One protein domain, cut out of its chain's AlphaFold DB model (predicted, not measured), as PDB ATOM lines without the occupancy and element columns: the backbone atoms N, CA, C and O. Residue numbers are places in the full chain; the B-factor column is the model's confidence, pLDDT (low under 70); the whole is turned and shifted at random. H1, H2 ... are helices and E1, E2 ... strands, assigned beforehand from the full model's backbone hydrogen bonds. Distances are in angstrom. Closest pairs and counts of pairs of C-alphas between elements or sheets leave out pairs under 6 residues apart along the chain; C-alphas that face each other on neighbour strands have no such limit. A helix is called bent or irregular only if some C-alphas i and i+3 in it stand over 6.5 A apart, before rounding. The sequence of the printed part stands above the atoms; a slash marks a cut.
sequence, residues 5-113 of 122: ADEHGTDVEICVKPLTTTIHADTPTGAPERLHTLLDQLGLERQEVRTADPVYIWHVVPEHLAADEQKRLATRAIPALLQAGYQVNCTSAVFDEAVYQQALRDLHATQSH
ATOM      1  N   ALA A   5       7.921  31.102 -36.841       79.94
ATOM      2  CA  ALA A   5       7.017  30.195 -36.141       79.94
ATOM      3  C   ALA A   5       7.302  28.725 -36.484       79.94
ATOM      4  O   ALA A   5       7.310  27.870 -35.598       79.94
ATOM      5  N   ASP A   6       7.638  28.442 -37.749       81.44
ATOM      6  CA  ASP A   6       8.084  27.113 -38.182       81.44
ATOM      7  C   ASP A   6       9.458  26.762 -37.566       81.44
ATOM      8  O   ASP A   6       9.699  25.611 -37.203       81.44
ATOM      9  N   GLU A   7      10.355  27.744 -37.410       82.19
ATOM     10  CA  GLU A   7      11.693  27.547 -36.824       82.19
ATOM     11  C   GLU A   7      11.662  27.332 -35.303       82.19
ATOM     12  O   GLU A   7      12.413  26.510 -34.775       82.19
ATOM     13  N   HIS A   8      10.803  28.062 -34.593       82.94
ATOM     14  CA  HIS A   8      10.674  27.997 -33.138       82.94
ATOM     15  C   HIS A   8       9.620  26.987 -32.664       82.94
ATOM     16  O   HIS A   8       9.560  26.687 -31.470       82.94
ATOM     17  N   GLY A   9       8.812  26.434 -33.573       84.88
ATOM     18  CA  GLY A   9       7.760  25.474 -33.241       84.88
ATOM     19  C   GLY A   9       6.641  26.088 -32.398       84.88
ATOM     20  O   GLY A   9       6.149  25.442 -31.472       84.88
ATOM     21  N   THR A  10       6.275  27.338 -32.678       89.94
ATOM     22  CA  THR A  10       5.180  28.065 -32.014       89.94
ATOM     23  C   THR A  10       4.046  28.335 -32.997       89.94
ATOM     24  O   THR A  10       4.226  28.258 -34.208       89.94
ATOM     25  N   ASP A  11       2.852  28.646 -32.491       91.19
ATOM     26  CA  ASP A  11       1.716  28.993 -33.348       91.19
ATOM     27  C   ASP A  11       1.782  30.452 -33.822       91.19
ATOM     28  O   ASP A  11       1.250  30.781 -34.884       91.19
ATOM     29  N   VAL A  12       2.405  31.337 -33.034       92.25
ATOM     30  CA  VAL A  12       2.588  32.756 -33.367       92.25
ATOM     31  C   VAL A  12       3.923  33.275 -32.833       92.25
ATOM     32  O   VAL A  12       4.188  33.203 -31.632       92.25
ATOM     33  N   GLU A  13       4.710  33.903 -33.703       93.56
ATOM     34  CA  GLU A  13       5.917  34.654 -33.348       93.56
ATOM     35  C   GLU A  13       5.695  36.153 -33.533       93.56
ATOM     36  O   GLU A  13       5.520  36.637 -34.654       93.56
ATOM     37  N   ILE A  14       5.753  36.904 -32.433       93.12
ATOM     38  CA  ILE A  14       5.672  38.363 -32.449       93.12
ATOM     39  C   ILE A  14       7.085  38.953 -32.412       93.12
ATOM     40  O   ILE A  14       7.809  38.847 -31.414       93.12
ATOM     41  N   CYS A  15       7.489  39.599 -33.502       88.88
ATOM     42  CA  CYS A  15       8.851  40.098 -33.675       88.88
ATOM     43  C   CYS A  15       8.897  41.412 -34.466       88.88
ATOM     44  O   CYS A  15       7.968  41.751 -35.189       88.88
ATOM     45  N   VAL A  16       9.999  42.154 -34.347       88.06
ATOM     46  CA  VAL A  16      10.314  43.248 -35.280       88.06
ATOM     47  C   VAL A  16      11.237  42.675 -36.345       88.06
ATOM     48  O   VAL A  16      12.292  42.134 -35.997       88.06
ATOM     49  N   LYS A  17      10.881  42.783 -37.630       80.06
ATOM     50  CA  LYS A  17      11.776  42.282 -38.681       80.06
ATOM     51  C   LYS A  17      13.039  43.145 -38.772       80.06
ATOM     52  O   LYS A  17      12.943  44.373 -38.666       80.06
ATOM     53  N   PRO A  18      14.224  42.541 -38.993       74.25
ATOM     54  CA  PRO A  18      15.471  43.285 -39.120       74.25
ATOM     55  C   PRO A  18      15.352  44.409 -40.147       74.25
ATOM     56  O   PRO A  18      14.813  44.199 -41.231       74.25
ATOM     57  N   LEU A  19      15.890  45.586 -39.813       71.06
ATOM     58  CA  LEU A  19      15.894  46.784 -40.669       71.06
ATOM     59  C   LEU A  19      14.508  47.396 -40.937       71.06
ATOM     60  O   LEU A  19      14.403  48.343 -41.713       71.06
ATOM     61  N   THR A  20      13.467  46.902 -40.267       74.81
ATOM     62  CA  THR A  20      12.127  47.492 -40.271       74.81
ATOM     63  C   THR A  20      11.753  47.951 -38.866       74.81
ATOM     64  O   THR A  20      12.360  47.540 -37.877       74.81
ATOM     65  N   THR A  21      10.743  48.809 -38.773       78.25
ATOM     66  CA  THR A  21      10.063  49.128 -37.506       78.25
ATOM     67  C   THR A  21       8.763  48.348 -37.344       78.25
ATOM     68  O   THR A  21       8.088  48.494 -36.330       78.25
ATOM     69  N   THR A  22       8.411  47.543 -38.344       85.62
ATOM     70  CA  THR A  22       7.135  46.849 -38.435       85.62
ATOM     71  C   THR A  22       7.153  45.632 -37.527       85.62
ATOM     72  O   THR A  22       8.051  44.786 -37.594       85.62
ATOM     73  N   ILE A  23       6.149  45.550 -36.660       92.06
ATOM     74  CA  ILE A  23       5.938  44.383 -35.815       92.06
ATOM     75  C   ILE A  23       5.156  43.355 -36.628       92.06
ATOM     76  O   ILE A  23       4.043  43.619 -37.081       92.06
ATOM     77  N   HIS A  24       5.746  42.182 -36.800       91.81
ATOM     78  CA  HIS A  24       5.147  41.032 -37.454       91.81
ATOM     79  C   HIS A  24       4.577  40.066 -36.419       91.81
ATOM     80  O   HIS A  24       5.168  39.874 -35.357       91.81
ATOM     81  N   ALA A  25       3.456  39.441 -36.771       92.94
ATOM     82  CA  ALA A  25       2.972  38.206 -36.175       92.94
ATOM     83  C   ALA A  25       3.062  37.113 -37.246       92.94
ATOM     84  O   ALA A  25       2.190  36.982 -38.113       92.94
ATOM     85  N   ASP A  26       4.168  36.379 -37.211       90.31
ATOM     86  CA  ASP A  26       4.425  35.269 -38.118       90.31
ATOM     87  C   ASP A  26       3.716  34.011 -37.574       90.31
ATOM     88  O   ASP A  26       3.727  33.752 -36.372       90.31
ATOM     89  N   THR A  27       3.064  33.245 -38.448       90.69
ATOM     90  CA  THR A  27       2.319  32.018 -38.100       90.69
ATOM     91  C   THR A  27       2.802  30.861 -38.964       90.69
ATOM     92  O   THR A  27       3.119  31.138 -40.122       90.69
ATOM     93  N   PRO A  28       2.796  29.596 -38.500       87.62
ATOM     94  CA  PRO A  28       3.286  28.445 -39.257       87.62
ATOM     95  C   PRO A  28       2.718  28.336 -40.668       87.62
ATOM     96  O   PRO A  28       1.592  28.762 -40.951       87.62
ATOM     97  N   THR A  29       3.480  27.705 -41.556       83.56
ATOM     98  CA  THR A  29       2.991  27.417 -42.906       83.56
ATOM     99  C   THR A  29       1.761  26.506 -42.821       83.56
ATOM    100  O   THR A  29       1.813  25.425 -42.241       83.56
ATOM    101  N   GLY A  30       0.639  26.931 -43.409       83.19
ATOM    102  CA  GLY A  30      -0.627  26.196 -43.310       83.19
ATOM    103  C   GLY A  30      -1.357  26.382 -41.975       83.19
ATOM    104  O   GLY A  30      -2.196  25.549 -41.623       83.19
ATOM    105  N   ALA A  31      -1.051  27.456 -41.237       87.75
ATOM    106  CA  ALA A  31      -1.803  27.861 -40.058       87.75
ATOM    107  C   ALA A  31      -3.323  27.855 -40.326       87.75
ATOM    108  O   ALA A  31      -3.784  28.202 -41.417       87.75
ATOM    109  N   PRO A  32      -4.135  27.437 -39.342       91.00
ATOM    110  CA  PRO A  32      -5.565  27.296 -39.553       91.00
ATOM    111  C   PRO A  32      -6.231  28.670 -39.696       91.00
ATOM    112  O   PRO A  32      -5.927  29.586 -38.936       91.00
ATOM    113  N   GLU A  33      -7.237  28.789 -40.567       92.31
ATOM    114  CA  GLU A  33      -7.942  30.061 -40.830       92.31
ATOM    115  C   GLU A  33      -8.512  30.725 -39.564       92.31
ATOM    116  O   GLU A  33      -8.569  31.949 -39.459       92.31
ATOM    117  N   ARG A  34      -8.879  29.925 -38.551       94.31
ATOM    118  CA  ARG A  34      -9.303  30.432 -37.235       94.31
ATOM    119  C   ARG A  34      -8.233  31.282 -36.536       94.31
ATOM    120  O   ARG A  34      -8.592  32.236 -35.859       94.31
ATOM    121  N   LEU A  35      -6.949  30.950 -36.700       94.94
ATOM    122  CA  LEU A  35      -5.847  31.721 -36.130       94.94
ATOM    123  C   LEU A  35      -5.716  33.058 -36.858       94.94
ATOM    124  O   LEU A  35      -5.643  34.096 -36.212       94.94
ATOM    125  N   HIS A  36      -5.768  33.045 -38.189       94.56
ATOM    126  CA  HIS A  36      -5.727  34.275 -38.972       94.56
ATOM    127  C   HIS A  36      -6.923  35.188 -38.654       94.56
ATOM    128  O   HIS A  36      -6.749  36.370 -38.388       94.56
ATOM    129  N   THR A  37      -8.128  34.620 -38.549       95.38
ATOM    130  CA  THR A  37      -9.335  35.365 -38.153       95.38
ATOM    131  C   THR A  37      -9.194  35.979 -36.757       95.38
ATOM    132  O   THR A  37      -9.652  37.095 -36.519       95.38
ATOM    133  N   LEU A  38      -8.570  35.266 -35.814       96.25
ATOM    134  CA  LEU A  38      -8.312  35.798 -34.478       96.25
ATOM    135  C   LEU A  38      -7.315  36.963 -34.523       96.25
ATOM    136  O   LEU A  38      -7.544  37.972 -33.866       96.25
ATOM    137  N   LEU A  39      -6.246  36.864 -35.315       96.38
ATOM    138  CA  LEU A  39      -5.287  37.960 -35.492       96.38
ATOM    139  C   LEU A  39      -5.954  39.207 -36.096       96.38
ATOM    140  O   LEU A  39      -5.729  40.309 -35.592       96.38
ATOM    141  N   ASP A  40      -6.847  39.033 -37.074       95.94
ATOM    142  CA  ASP A  40      -7.650  40.131 -37.634       95.94
ATOM    143  C   ASP A  40      -8.520  40.801 -36.555       95.94
ATOM    144  O   ASP A  40      -8.553  42.024 -36.426       95.94
ATOM    145  N   GLN A  41      -9.204  40.001 -35.726       96.00
ATOM    146  CA  GLN A  41     -10.048  40.501 -34.630       96.00
ATOM    147  C   GLN A  41      -9.249  41.230 -33.545       96.00
ATOM    148  O   GLN A  41      -9.775  42.126 -32.883       96.00
ATOM    149  N   LEU A  42      -7.980  40.861 -33.360       95.25
ATOM    150  CA  LEU A  42      -7.062  41.526 -32.435       95.25
ATOM    151  C   LEU A  42      -6.493  42.836 -33.001       95.25
ATOM    152  O   LEU A  42      -5.832  43.580 -32.270       95.25
ATOM    153  N   GLY A  43      -6.812  43.156 -34.259       95.19
ATOM    154  CA  GLY A  43      -6.456  44.403 -34.927       95.19
ATOM    155  C   GLY A  43      -5.144  44.340 -35.701       95.19
ATOM    156  O   GLY A  43      -4.604  45.393 -36.036       95.19
ATOM    157  N   LEU A  44      -4.613  43.142 -35.961       96.00
ATOM    158  CA  LEU A  44      -3.493  42.980 -36.878       96.00
ATOM    159  C   LEU A  44      -4.001  42.982 -38.323       96.00
ATOM    160  O   LEU A  44      -5.090  42.501 -38.622       96.00
ATOM    161  N   GLU A  45      -3.191  43.515 -39.227       95.69
ATOM    162  CA  GLU A  45      -3.478  43.551 -40.654       95.69
ATOM    163  C   GLU A  45      -2.920  42.299 -41.325       95.69
ATOM    164  O   GLU A  45      -1.703  42.079 -41.364       95.69
ATOM    165  N   ARG A  46      -3.818  41.487 -41.884       94.06
ATOM    166  CA  ARG A  46      -3.444  40.362 -42.735       94.06
ATOM    167  C   ARG A  46      -2.838  40.858 -44.040       94.06
ATOM    168  O   ARG A  46      -3.439  41.637 -44.777       94.06
ATOM    169  N   GLN A  47      -1.665  40.333 -44.344       90.06
ATOM    170  CA  GLN A  47      -0.959  40.514 -45.597       90.06
ATOM    171  C   GLN A  47      -0.949  39.183 -46.343       90.06
ATOM    172  O   GLN A  47      -0.691  38.127 -45.762       90.06
ATOM    173  N   GLU A  48      -1.243  39.236 -47.637       87.19
ATOM    174  CA  GLU A  48      -1.306  38.061 -48.496       87.19
ATOM    175  C   GLU A  48      -0.528  38.326 -49.783       87.19
ATOM    176  O   GLU A  48      -0.771  39.308 -50.488       87.19
ATOM    177  N   VAL A  49       0.371  37.409 -50.132       82.44
ATOM    178  CA  VAL A  49       0.963  37.343 -51.469       82.44
ATOM    179  C   VAL A  49       0.578  36.022 -52.110       82.44
ATOM    180  O   VAL A  49       1.021  34.947 -51.702       82.44
ATOM    181  N   ARG A  50      -0.247  36.120 -53.158       79.38
ATOM    182  CA  ARG A  50      -0.603  34.995 -54.024       79.38
ATOM    183  C   ARG A  50       0.513  34.770 -55.038       79.38
ATOM    184  O   ARG A  50       0.738  35.615 -55.904       79.38
ATOM    185  N   THR A  51       1.203  33.638 -54.933       76.19
ATOM    186  CA  THR A  51       2.093  33.139 -55.994       76.19
ATOM    187  C   THR A  51       1.407  32.005 -56.764       76.19
ATOM    188  O   THR A  51       0.274  31.657 -56.443       76.19
ATOM    189  N   ALA A  52       2.043  31.463 -57.812       76.19
ATOM    190  CA  ALA A  52       1.467  30.364 -58.604       76.19
ATOM    191  C   ALA A  52       1.120  29.129 -57.745       76.19
ATOM    192  O   ALA A  52       0.165  28.432 -58.058       76.19
ATOM    193  N   ASP A  53       1.900  28.902 -56.686       67.75
ATOM    194  CA  ASP A  53       1.634  28.143 -55.456       67.75
ATOM    195  C   ASP A  53       2.983  28.128 -54.699       67.75
ATOM    196  O   ASP A  53       4.006  27.872 -55.350       67.75
ATOM    197  N   PRO A  54       3.066  28.408 -53.379       69.25
ATOM    198  CA  PRO A  54       1.992  28.587 -52.393       69.25
ATOM    199  C   PRO A  54       1.551  30.049 -52.151       69.25
ATOM    200  O   PRO A  54       2.243  31.012 -52.499       69.25
ATOM    201  N   VAL A  55       0.390  30.222 -51.508       77.62
ATOM    202  CA  VAL A  55      -0.059  31.512 -50.950       77.62
ATOM    203  C   VAL A  55       0.671  31.779 -49.634       77.62
ATOM    204  O   VAL A  55       0.656  30.945 -48.730       77.62
ATOM    205  N   TYR A  56       1.287  32.955 -49.518       76.88
ATOM    206  CA  TYR A  56       1.966  33.387 -48.300       76.88
ATOM    207  C   TYR A  56       1.080  34.357 -47.530       76.88
ATOM    208  O   TYR A  56       0.738  35.418 -48.053       76.88
ATOM    209  N   ILE A  57       0.735  33.995 -46.295       85.75
ATOM    210  CA  ILE A  57      -0.056  34.820 -45.379       85.75
ATOM    211  C   ILE A  57       0.815  35.164 -44.174       85.75
ATOM    212  O   ILE A  57       1.432  34.283 -43.580       85.75
ATOM    213  N   TRP A  58       0.851  36.438 -43.802       87.12
ATOM    214  CA  TRP A  58       1.445  36.905 -42.551       87.12
ATOM    215  C   TRP A  58       0.617  38.057 -41.993       87.12
ATOM    216  O   TRP A  58      -0.202  38.632 -42.704       87.12
ATOM    217  N   HIS A  59       0.813  38.396 -40.723       94.00
ATOM    218  CA  HIS A  59       0.118  39.523 -40.110       94.00
ATOM    219  C   HIS A  59       1.131  40.569 -39.666       94.00
ATOM    220  O   HIS A  59       2.242  40.244 -39.237       94.00
ATOM    221  N   VAL A  60       0.750  41.833 -39.788       94.75
ATOM    222  CA  VAL A  60       1.533  42.961 -39.289       94.75
ATOM    223  C   VAL A  60       0.680  43.792 -38.356       94.75
ATOM    224  O   VAL A  60      -0.533  43.900 -38.517       94.75
ATOM    225  N   VAL A  61       1.311  44.393 -37.362       93.81
ATOM    226  CA  VAL A  61       0.676  45.480 -36.632       93.81
ATOM    227  C   VAL A  61       0.544  46.668 -37.590       93.81
ATOM    228  O   VAL A  61       1.511  46.952 -38.300       93.81
ATOM    229  N   PRO A  62      -0.608  47.363 -37.623       93.50
ATOM    230  CA  PRO A  62      -0.830  48.441 -38.574       93.50
ATOM    231  C   PRO A  62       0.284  49.494 -38.547       93.50
ATOM    232  O   PRO A  62       0.528  50.143 -37.526       93.50
ATOM    233  N   GLU A  63       0.950  49.691 -39.686       89.38
ATOM    234  CA  GLU A  63       2.145  50.547 -39.776       89.38
ATOM    235  C   GLU A  63       1.834  52.034 -39.565       89.38
ATOM    236  O   GLU A  63       2.710  52.817 -39.201       89.38
ATOM    237  N   HIS A  64       0.573  52.427 -39.762       88.81
ATOM    238  CA  HIS A  64       0.106  53.796 -39.560       88.81
ATOM    239  C   HIS A  64       0.010  54.195 -38.076       88.81
ATOM    240  O   HIS A  64      -0.154  55.376 -37.767       88.81
ATOM    241  N   LEU A  65       0.087  53.233 -37.151       90.50
ATOM    242  CA  LEU A  65       0.099  53.500 -35.717       90.50
ATOM    243  C   LEU A  65       1.476  54.000 -35.267       90.50
ATOM    244  O   LEU A  65       2.512  53.599 -35.793       90.50
ATOM    245  N   ALA A  66       1.500  54.843 -34.236       90.38
ATOM    246  CA  ALA A  66       2.749  55.235 -33.588       90.38
ATOM    247  C   ALA A  66       3.437  54.019 -32.941       90.38
ATOM    248  O   ALA A  66       2.759  53.112 -32.464       90.38
ATOM    249  N   ALA A  67       4.770  54.020 -32.855       87.38
ATOM    250  CA  ALA A  67       5.550  52.870 -32.380       87.38
ATOM    251  C   ALA A  67       5.105  52.328 -31.005       87.38
ATOM    252  O   ALA A  67       5.012  51.116 -30.820       87.38
ATOM    253  N   ASP A  68       4.774  53.207 -30.054       89.44
ATOM    254  CA  ASP A  68       4.272  52.780 -28.741       89.44
ATOM    255  C   ASP A  68       2.896  52.113 -28.841       89.44
ATOM    256  O   ASP A  68       2.619  51.147 -28.138       89.44
ATOM    257  N   GLU A  69       2.035  52.602 -29.734       91.94
ATOM    258  CA  GLU A  69       0.722  52.001 -29.978       91.94
ATOM    259  C   GLU A  69       0.854  50.655 -30.690       91.94
ATOM    260  O   GLU A  69       0.137  49.714 -30.356       91.94
ATOM    261  N   GLN A  70       1.827  50.525 -31.594       92.38
ATOM    262  CA  GLN A  70       2.125  49.246 -32.224       92.38
ATOM    263  C   GLN A  70       2.531  48.195 -31.180       92.38
ATOM    264  O   GLN A  70       1.988  47.089 -31.160       92.38
ATOM    265  N   LYS A  71       3.435  48.548 -30.254       92.19
ATOM    266  CA  LYS A  71       3.843  47.664 -29.148       92.19
ATOM    267  C   LYS A  71       2.685  47.322 -28.221       92.19
ATOM    268  O   LYS A  71       2.547  46.165 -27.815       92.19
ATOM    269  N   ARG A  72       1.834  48.305 -27.909       93.94
ATOM    270  CA  ARG A  72       0.629  48.089 -27.101       93.94
ATOM    271  C   ARG A  72      -0.315  47.092 -27.758       93.94
ATOM    272  O   ARG A  72      -0.751  46.158 -27.090       93.94
ATOM    273  N   LEU A  73      -0.598  47.251 -29.051       95.12
ATOM    274  CA  LEU A  73      -1.465  46.341 -29.798       95.12
ATOM    275  C   LEU A  73      -0.880  44.927 -29.823       95.12
ATOM    276  O   LEU A  73      -1.568  43.982 -29.434       95.12
ATOM    277  N   ALA A  74       0.395  44.796 -30.198       94.75
ATOM    278  CA  ALA A  74       1.092  43.514 -30.241       94.75
ATOM    279  C   ALA A  74       1.058  42.797 -28.886       94.75
ATOM    280  O   ALA A  74       0.708  41.624 -28.798       94.75
ATOM    281  N   THR A  75       1.356  43.523 -27.809       95.50
ATOM    282  CA  THR A  75       1.368  42.963 -26.456       95.50
ATOM    283  C   THR A  75      -0.033  42.584 -25.978       95.50
ATOM    284  O   THR A  75      -0.218  41.524 -25.378       95.50
ATOM    285  N   ARG A  76      -1.045  43.413 -26.267       95.62
ATOM    286  CA  ARG A  76      -2.446  43.147 -25.907       95.62
ATOM    287  C   ARG A  76      -3.008  41.914 -26.619       95.62
ATOM    288  O   ARG A  76      -3.909  41.273 -26.084       95.62
ATOM    289  N   ALA A  77      -2.486  41.565 -27.794       95.38
ATOM    290  CA  ALA A  77      -2.894  40.369 -28.524       95.38
ATOM    291  C   ALA A  77      -2.472  39.064 -27.816       95.38
ATOM    292  O   ALA A  77      -3.180  38.061 -27.916       95.38
ATOM    293  N   ILE A  78      -1.363  39.076 -27.061       95.62
ATOM    294  CA  ILE A  78      -0.764  37.862 -26.477       95.62
ATOM    295  C   ILE A  78      -1.736  37.128 -25.536       95.62
ATOM    296  O   ILE A  78      -1.978  35.943 -25.771       95.62
ATOM    297  N   PRO A  79      -2.353  37.765 -24.516       95.94
ATOM    298  CA  PRO A  79      -3.286  37.066 -23.632       95.94
ATOM    299  C   PRO A  79      -4.469  36.410 -24.348       95.94
ATOM    300  O   PRO A  79      -4.886  35.320 -23.966       95.94
ATOM    301  N   ALA A  80      -5.000  37.046 -25.395       94.88
ATOM    302  CA  ALA A  80      -6.134  36.512 -26.143       94.88
ATOM    303  C   ALA A  80      -5.743  35.273 -26.965       94.88
ATOM    304  O   ALA A  80      -6.489  34.293 -26.994       94.88
ATOM    305  N   LEU A  81      -4.556  35.288 -27.579       95.50
ATOM    306  CA  LEU A  81      -3.994  34.137 -28.288       95.50
ATOM    307  C   LEU A  81      -3.727  32.962 -27.333       95.50
ATOM    308  O   LEU A  81      -4.134  31.835 -27.620       95.50
ATOM    309  N   LEU A  82      -3.134  33.234 -26.165       95.44
ATOM    310  CA  LEU A  82      -2.908  32.226 -25.123       95.44
ATOM    311  C   LEU A  82      -4.231  31.641 -24.605       95.44
ATOM    312  O   LEU A  82      -4.358  30.428 -24.457       95.44
ATOM    313  N   GLN A  83      -5.247  32.481 -24.378       94.00
ATOM    314  CA  GLN A  83      -6.578  32.035 -23.956       94.00
ATOM    315  C   GLN A  83      -7.259  31.152 -25.015       94.00
ATOM    316  O   GLN A  83      -7.997  30.232 -24.666       94.00
ATOM    317  N   ALA A  84      -7.010  31.409 -26.300       93.12
ATOM    318  CA  ALA A  84      -7.491  30.580 -27.404       93.12
ATOM    319  C   ALA A  84      -6.698  29.264 -27.578       93.12
ATOM    320  O   ALA A  84      -7.061  28.443 -28.422       93.12
ATOM    321  N   GLY A  85      -5.663  29.039 -26.759       94.81
ATOM    322  CA  GLY A  85      -4.872  27.810 -26.728       94.81
ATOM    323  C   GLY A  85      -3.692  27.783 -27.696       94.81
ATOM    324  O   GLY A  85      -3.163  26.704 -27.942       94.81
ATOM    325  N   TYR A  86      -3.294  28.933 -28.248       95.38
ATOM    326  CA  TYR A  86      -2.133  29.038 -29.130       95.38
ATOM    327  C   TYR A  86      -0.845  29.254 -28.336       95.38
ATOM    328  O   TYR A  86      -0.817  30.020 -27.371       95.38
ATOM    329  N   GLN A  87       0.239  28.623 -28.776       94.44
ATOM    330  CA  GLN A  87       1.579  28.865 -28.259       94.44
ATOM    331  C   GLN A  87       2.159  30.127 -28.902       94.44
ATOM    332  O   GLN A  87       2.406  30.166 -30.106       94.44
ATOM    333  N   VAL A  88       2.394  31.157 -28.091       94.38
ATOM    334  CA  VAL A  88       2.889  32.459 -28.553       94.38
ATOM    335  C   VAL A  88       4.289  32.708 -28.023       94.38
ATOM    336  O   VAL A  88       4.535  32.564 -26.825       94.38
ATOM    337  N   ASN A  89       5.178  33.159 -28.897       93.56
ATOM    338  CA  ASN A  89       6.447  33.756 -28.516       93.56
ATOM    339  C   ASN A  89       6.450  35.246 -28.862       93.56
ATOM    340  O   ASN A  89       5.845  35.678 -29.844       93.56
ATOM    341  N   CYS A  90       7.153  36.040 -28.063       91.75
ATOM    342  CA  CYS A  90       7.279  37.470 -28.291       91.75
ATOM    343  C   CYS A  90       8.694  37.929 -27.968       91.75
ATOM    344  O   CYS A  90       9.224  37.670 -26.887       91.75
ATOM    345  N   THR A  91       9.291  38.685 -28.885       89.69
ATOM    346  CA  THR A  91      10.595  39.304 -28.642       89.69
ATOM    347  C   THR A  91      10.473  40.367 -27.545       89.69
ATOM    348  O   THR A  91       9.541  41.176 -27.554       89.69
ATOM    349  N   SER A  92      11.447  40.436 -26.634       86.81
ATOM    350  CA  SER A  92      11.456  41.399 -25.516       86.81
ATOM    351  C   SER A  92      11.409  42.870 -25.952       86.81
ATOM    352  O   SER A  92      10.954  43.717 -25.196       86.81
ATOM    353  N   ALA A  93      11.826  43.184 -27.182       86.00
ATOM    354  CA  ALA A  93      11.743  44.531 -27.754       86.00
ATOM    355  C   ALA A  93      10.297  45.018 -28.003       86.00
ATOM    356  O   ALA A  93      10.069  46.229 -28.116       86.00
ATOM    357  N   VAL A  94       9.344  44.086 -28.114       88.50
ATOM    358  CA  VAL A  94       7.923  44.351 -28.386       88.50
ATOM    359  C   VAL A  94       7.079  44.298 -27.113       88.50
ATOM    360  O   VAL A  94       6.101  45.033 -27.007       88.50
ATOM    361  N   PHE A  95       7.463  43.448 -26.160       91.69
ATOM    362  CA  PHE A  95       6.672  43.156 -24.971       91.69
ATOM    363  C   PHE A  95       6.646  44.320 -23.970       91.69
ATOM    364  O   PHE A  95       7.692  44.802 -23.535       91.69
ATOM    365  N   ASP A  96       5.442  44.715 -23.555       92.69
ATOM    366  CA  ASP A  96       5.203  45.675 -22.473       92.69
ATOM    367  C   ASP A  96       4.448  45.008 -21.309       92.69
ATOM    368  O   ASP A  96       3.261  44.685 -21.393       92.69
ATOM    369  N   GLU A  97       5.126  44.808 -20.181       92.81
ATOM    370  CA  GLU A  97       4.542  44.094 -19.043       92.81
ATOM    371  C   GLU A  97       3.268  44.764 -18.502       92.81
ATOM    372  O   GLU A  97       2.298  44.075 -18.173       92.81
ATOM    373  N   ALA A  98       3.216  46.097 -18.447       94.00
ATOM    374  CA  ALA A  98       2.060  46.807 -17.906       94.00
ATOM    375  C   ALA A  98       0.824  46.621 -18.798       94.00
ATOM    376  O   ALA A  98      -0.288  46.406 -18.304       94.00
ATOM    377  N   VAL A  99       1.028  46.645 -20.116       95.00
ATOM    378  CA  VAL A  99      -0.027  46.408 -21.110       95.00
ATOM    379  C   VAL A  99      -0.512  44.966 -21.051       95.00
ATOM    380  O   VAL A  99      -1.719  44.726 -21.075       95.00
ATOM    381  N   TYR A 100       0.407  44.010 -20.921       93.94
ATOM    382  CA  TYR A 100       0.073  42.595 -20.794       93.94
ATOM    383  C   TYR A 100      -0.816  42.328 -19.569       93.94
ATOM    384  O   TYR A 100      -1.864  41.690 -19.677       93.94
ATOM    385  N   GLN A 101      -0.452  42.886 -18.409       94.81
ATOM    386  CA  GLN A 101      -1.238  42.749 -17.178       94.81
ATOM    387  C   GLN A 101      -2.606  43.438 -17.273       94.81
ATOM    388  O   GLN A 101      -3.594  42.950 -16.719       94.81
ATOM    389  N   GLN A 102      -2.697  44.579 -17.963       93.88
ATOM    390  CA  GLN A 102      -3.985  45.221 -18.229       93.88
ATOM    391  C   GLN A 102      -4.869  44.341 -19.122       93.88
ATOM    392  O   GLN A 102      -6.019  44.092 -18.775       93.88
ATOM    393  N   ALA A 103      -4.316  43.801 -20.208       93.19
ATOM    394  CA  ALA A 103      -5.035  42.935 -21.134       93.19
ATOM    395  C   ALA A 103      -5.561  41.654 -20.457       93.19
ATOM    396  O   ALA A 103      -6.700  41.256 -20.693       93.19
ATOM    397  N   LEU A 104      -4.785  41.050 -19.548       93.25
ATOM    398  CA  LEU A 104      -5.258  39.934 -18.722       93.25
ATOM    399  C   LEU A 104      -6.453  40.325 -17.846       93.25
ATOM    400  O   LEU A 104      -7.435  39.585 -17.773       93.25
ATOM    401  N   ARG A 105      -6.394  41.492 -17.191       92.50
ATOM    402  CA  ARG A 105      -7.507  41.984 -16.365       92.50
ATOM    403  C   ARG A 105      -8.769  42.214 -17.191       92.50
ATOM    404  O   ARG A 105      -9.845  41.824 -16.746       92.50
ATOM    405  N   ASP A 106      -8.642  42.783 -18.386       89.81
ATOM    406  CA  ASP A 106      -9.777  43.045 -19.276       89.81
ATOM    407  C   ASP A 106     -10.424  41.743 -19.778       89.81
ATOM    408  O   ASP A 106     -11.655  41.621 -19.808       89.81
ATOM    409  N   LEU A 107      -9.613  40.726 -20.096       88.56
ATOM    410  CA  LEU A 107     -10.107  39.393 -20.453       88.56
ATOM    411  C   LEU A 107     -10.862  38.738 -19.293       88.56
ATOM    412  O   LEU A 107     -11.989  38.273 -19.476       88.56
ATOM    413  N   HIS A 108     -10.291  38.761 -18.087       85.81
ATOM    414  CA  HIS A 108     -10.959  38.232 -16.897       85.81
ATOM    415  C   HIS A 108     -12.261  38.980 -16.572       85.81
ATOM    416  O   HIS A 108     -13.263  38.350 -16.222       85.81
ATOM    417  N   ALA A 109     -12.285  40.307 -16.714       85.69
ATOM    418  CA  ALA A 109     -13.485  41.114 -16.500       85.69
ATOM    419  C   ALA A 109     -14.598  40.765 -17.503       85.69
ATOM    420  O   ALA A 109     -15.764  40.669 -17.117       85.69
ATOM    421  N   THR A 110     -14.236  40.508 -18.761       78.00
ATOM    422  CA  THR A 110     -15.173  40.084 -19.813       78.00
ATOM    423  C   THR A 110     -15.737  38.686 -19.530       78.00
ATOM    424  O   THR A 110     -16.934  38.455 -19.688       78.00
ATOM    425  N   GLN A 111     -14.907  37.763 -19.031       70.94
ATOM    426  CA  GLN A 111     -15.335  36.417 -18.629       70.94
ATOM    427  C   GLN A 111     -16.212  36.397 -17.372       70.94
ATOM    428  O   GLN A 111     -17.056  35.516 -17.238       70.94
ATOM    429  N   SER A 112     -16.021  37.353 -16.459       62.78
ATOM    430  CA  SER A 112     -16.800  37.465 -15.215       62.78
ATOM    431  C   SER A 112     -18.184  38.091 -15.428       62.78
ATOM    432  O   SER A 112     -19.007  38.076 -14.516       62.78
ATOM    433  N   HIS A 113     -18.467  38.600 -16.633       51.66
ATOM    434  CA  HIS A 113     -19.738  39.221 -17.007       51.66
ATOM    435  C   HIS A 113     -20.670  38.358 -17.901       51.66
ATOM    436  O   HIS A 113     -21.247  38.891 -18.853       51.66
TER     437      HIS A 113
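This is residues 5 to 113 of the 122 residues of an uncharacterized protein of Streptomyces rimosus subsp. rimosus (strain ATCC 10970 / DSM 40260 / JCM 4667 / NRRL 2234) (UniProt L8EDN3). A twisted five-stranded sheet has two helices, H2 and H3, over one face and the small H1 over the other, while H4 packs on H3 away from the sheet. The turn of the E3 and E4 hairpin and the end of H4 lie at opposite ends of the long axis, and residues 108 to 113 stick out. The printed part has 109 residues, with four named helices and five named strands in the order H1 E1 E2 H2 E3 E4 H3 E5 H4; the mixed sheet runs E3 E4 E2 E1 E5. The class is mixed, helices and strands, and the whole is compact, with a radius of gyration of the C-alphas of 13.9 A, yet elongated, with spans of 47 by 29 by 25 A.

H1 is residues 5 to 8, beginning at C-alpha 5 (7.017, 30.195, -36.141). E1 is residues 12 to 16, 13.2 A long, and E2 residues 23 to 26. H2 is residues 33 to 41, 12.3 A. E3, residues 45 to 50, measures 16.1 A and E4, residues 55 to 60, 16.4 A. H3, residues 67 to 83, begins at C-alpha 67 (5.550, 52.870, -32.380) and is 25.5 A long; it is only just irregular, C-alphas 76 and 79 being 6.55 A apart. E5 is residues 88 to 90. H4, residues 97 to 111, is 21.3 A long and ends at C-alpha 111 (-15.335, 36.417, -18.629).

E3 and E4 form an antiparallel hairpin, with N 47 and O 58 within hydrogen-bond range at 2.8 A. E4 and E2 are antiparallel, N 25 and O 59 at 2.9 A. E2 and E1 form an antiparallel hairpin, N 13 and O 26 at 2.8 A. E1 and E5 are parallel, N 14 and O 89 at 2.9 A. E2, H2, E3 and E4, H3, E5 are split strand-helix-strand units, in which other strands lie between the two that run the same way; both crossovers are right-handed. H2, at a height over the sheet of 9.1 A, and H3, at 9.2 A, are on the same face; H1 is on the opposite face, at 8.2 A. H3 and H4 touch at a steep tilt of 45 degrees, the same way, their closest C-alphas, Arg 76 and Ala 103, 5.4 A apart. Every O i to N i+4 pair is within hydrogen-bond range in H2 and H4, and 10 of 13 in H3; H1 is too short for such a pair.

The C-alphas farthest apart, Ala 52 and Ser 112, are 47.6 A apart. The printed part has no cut and no long link. Its mean pLDDT is 88.7; residues 53 to 54 and 112 to 113 are under 70.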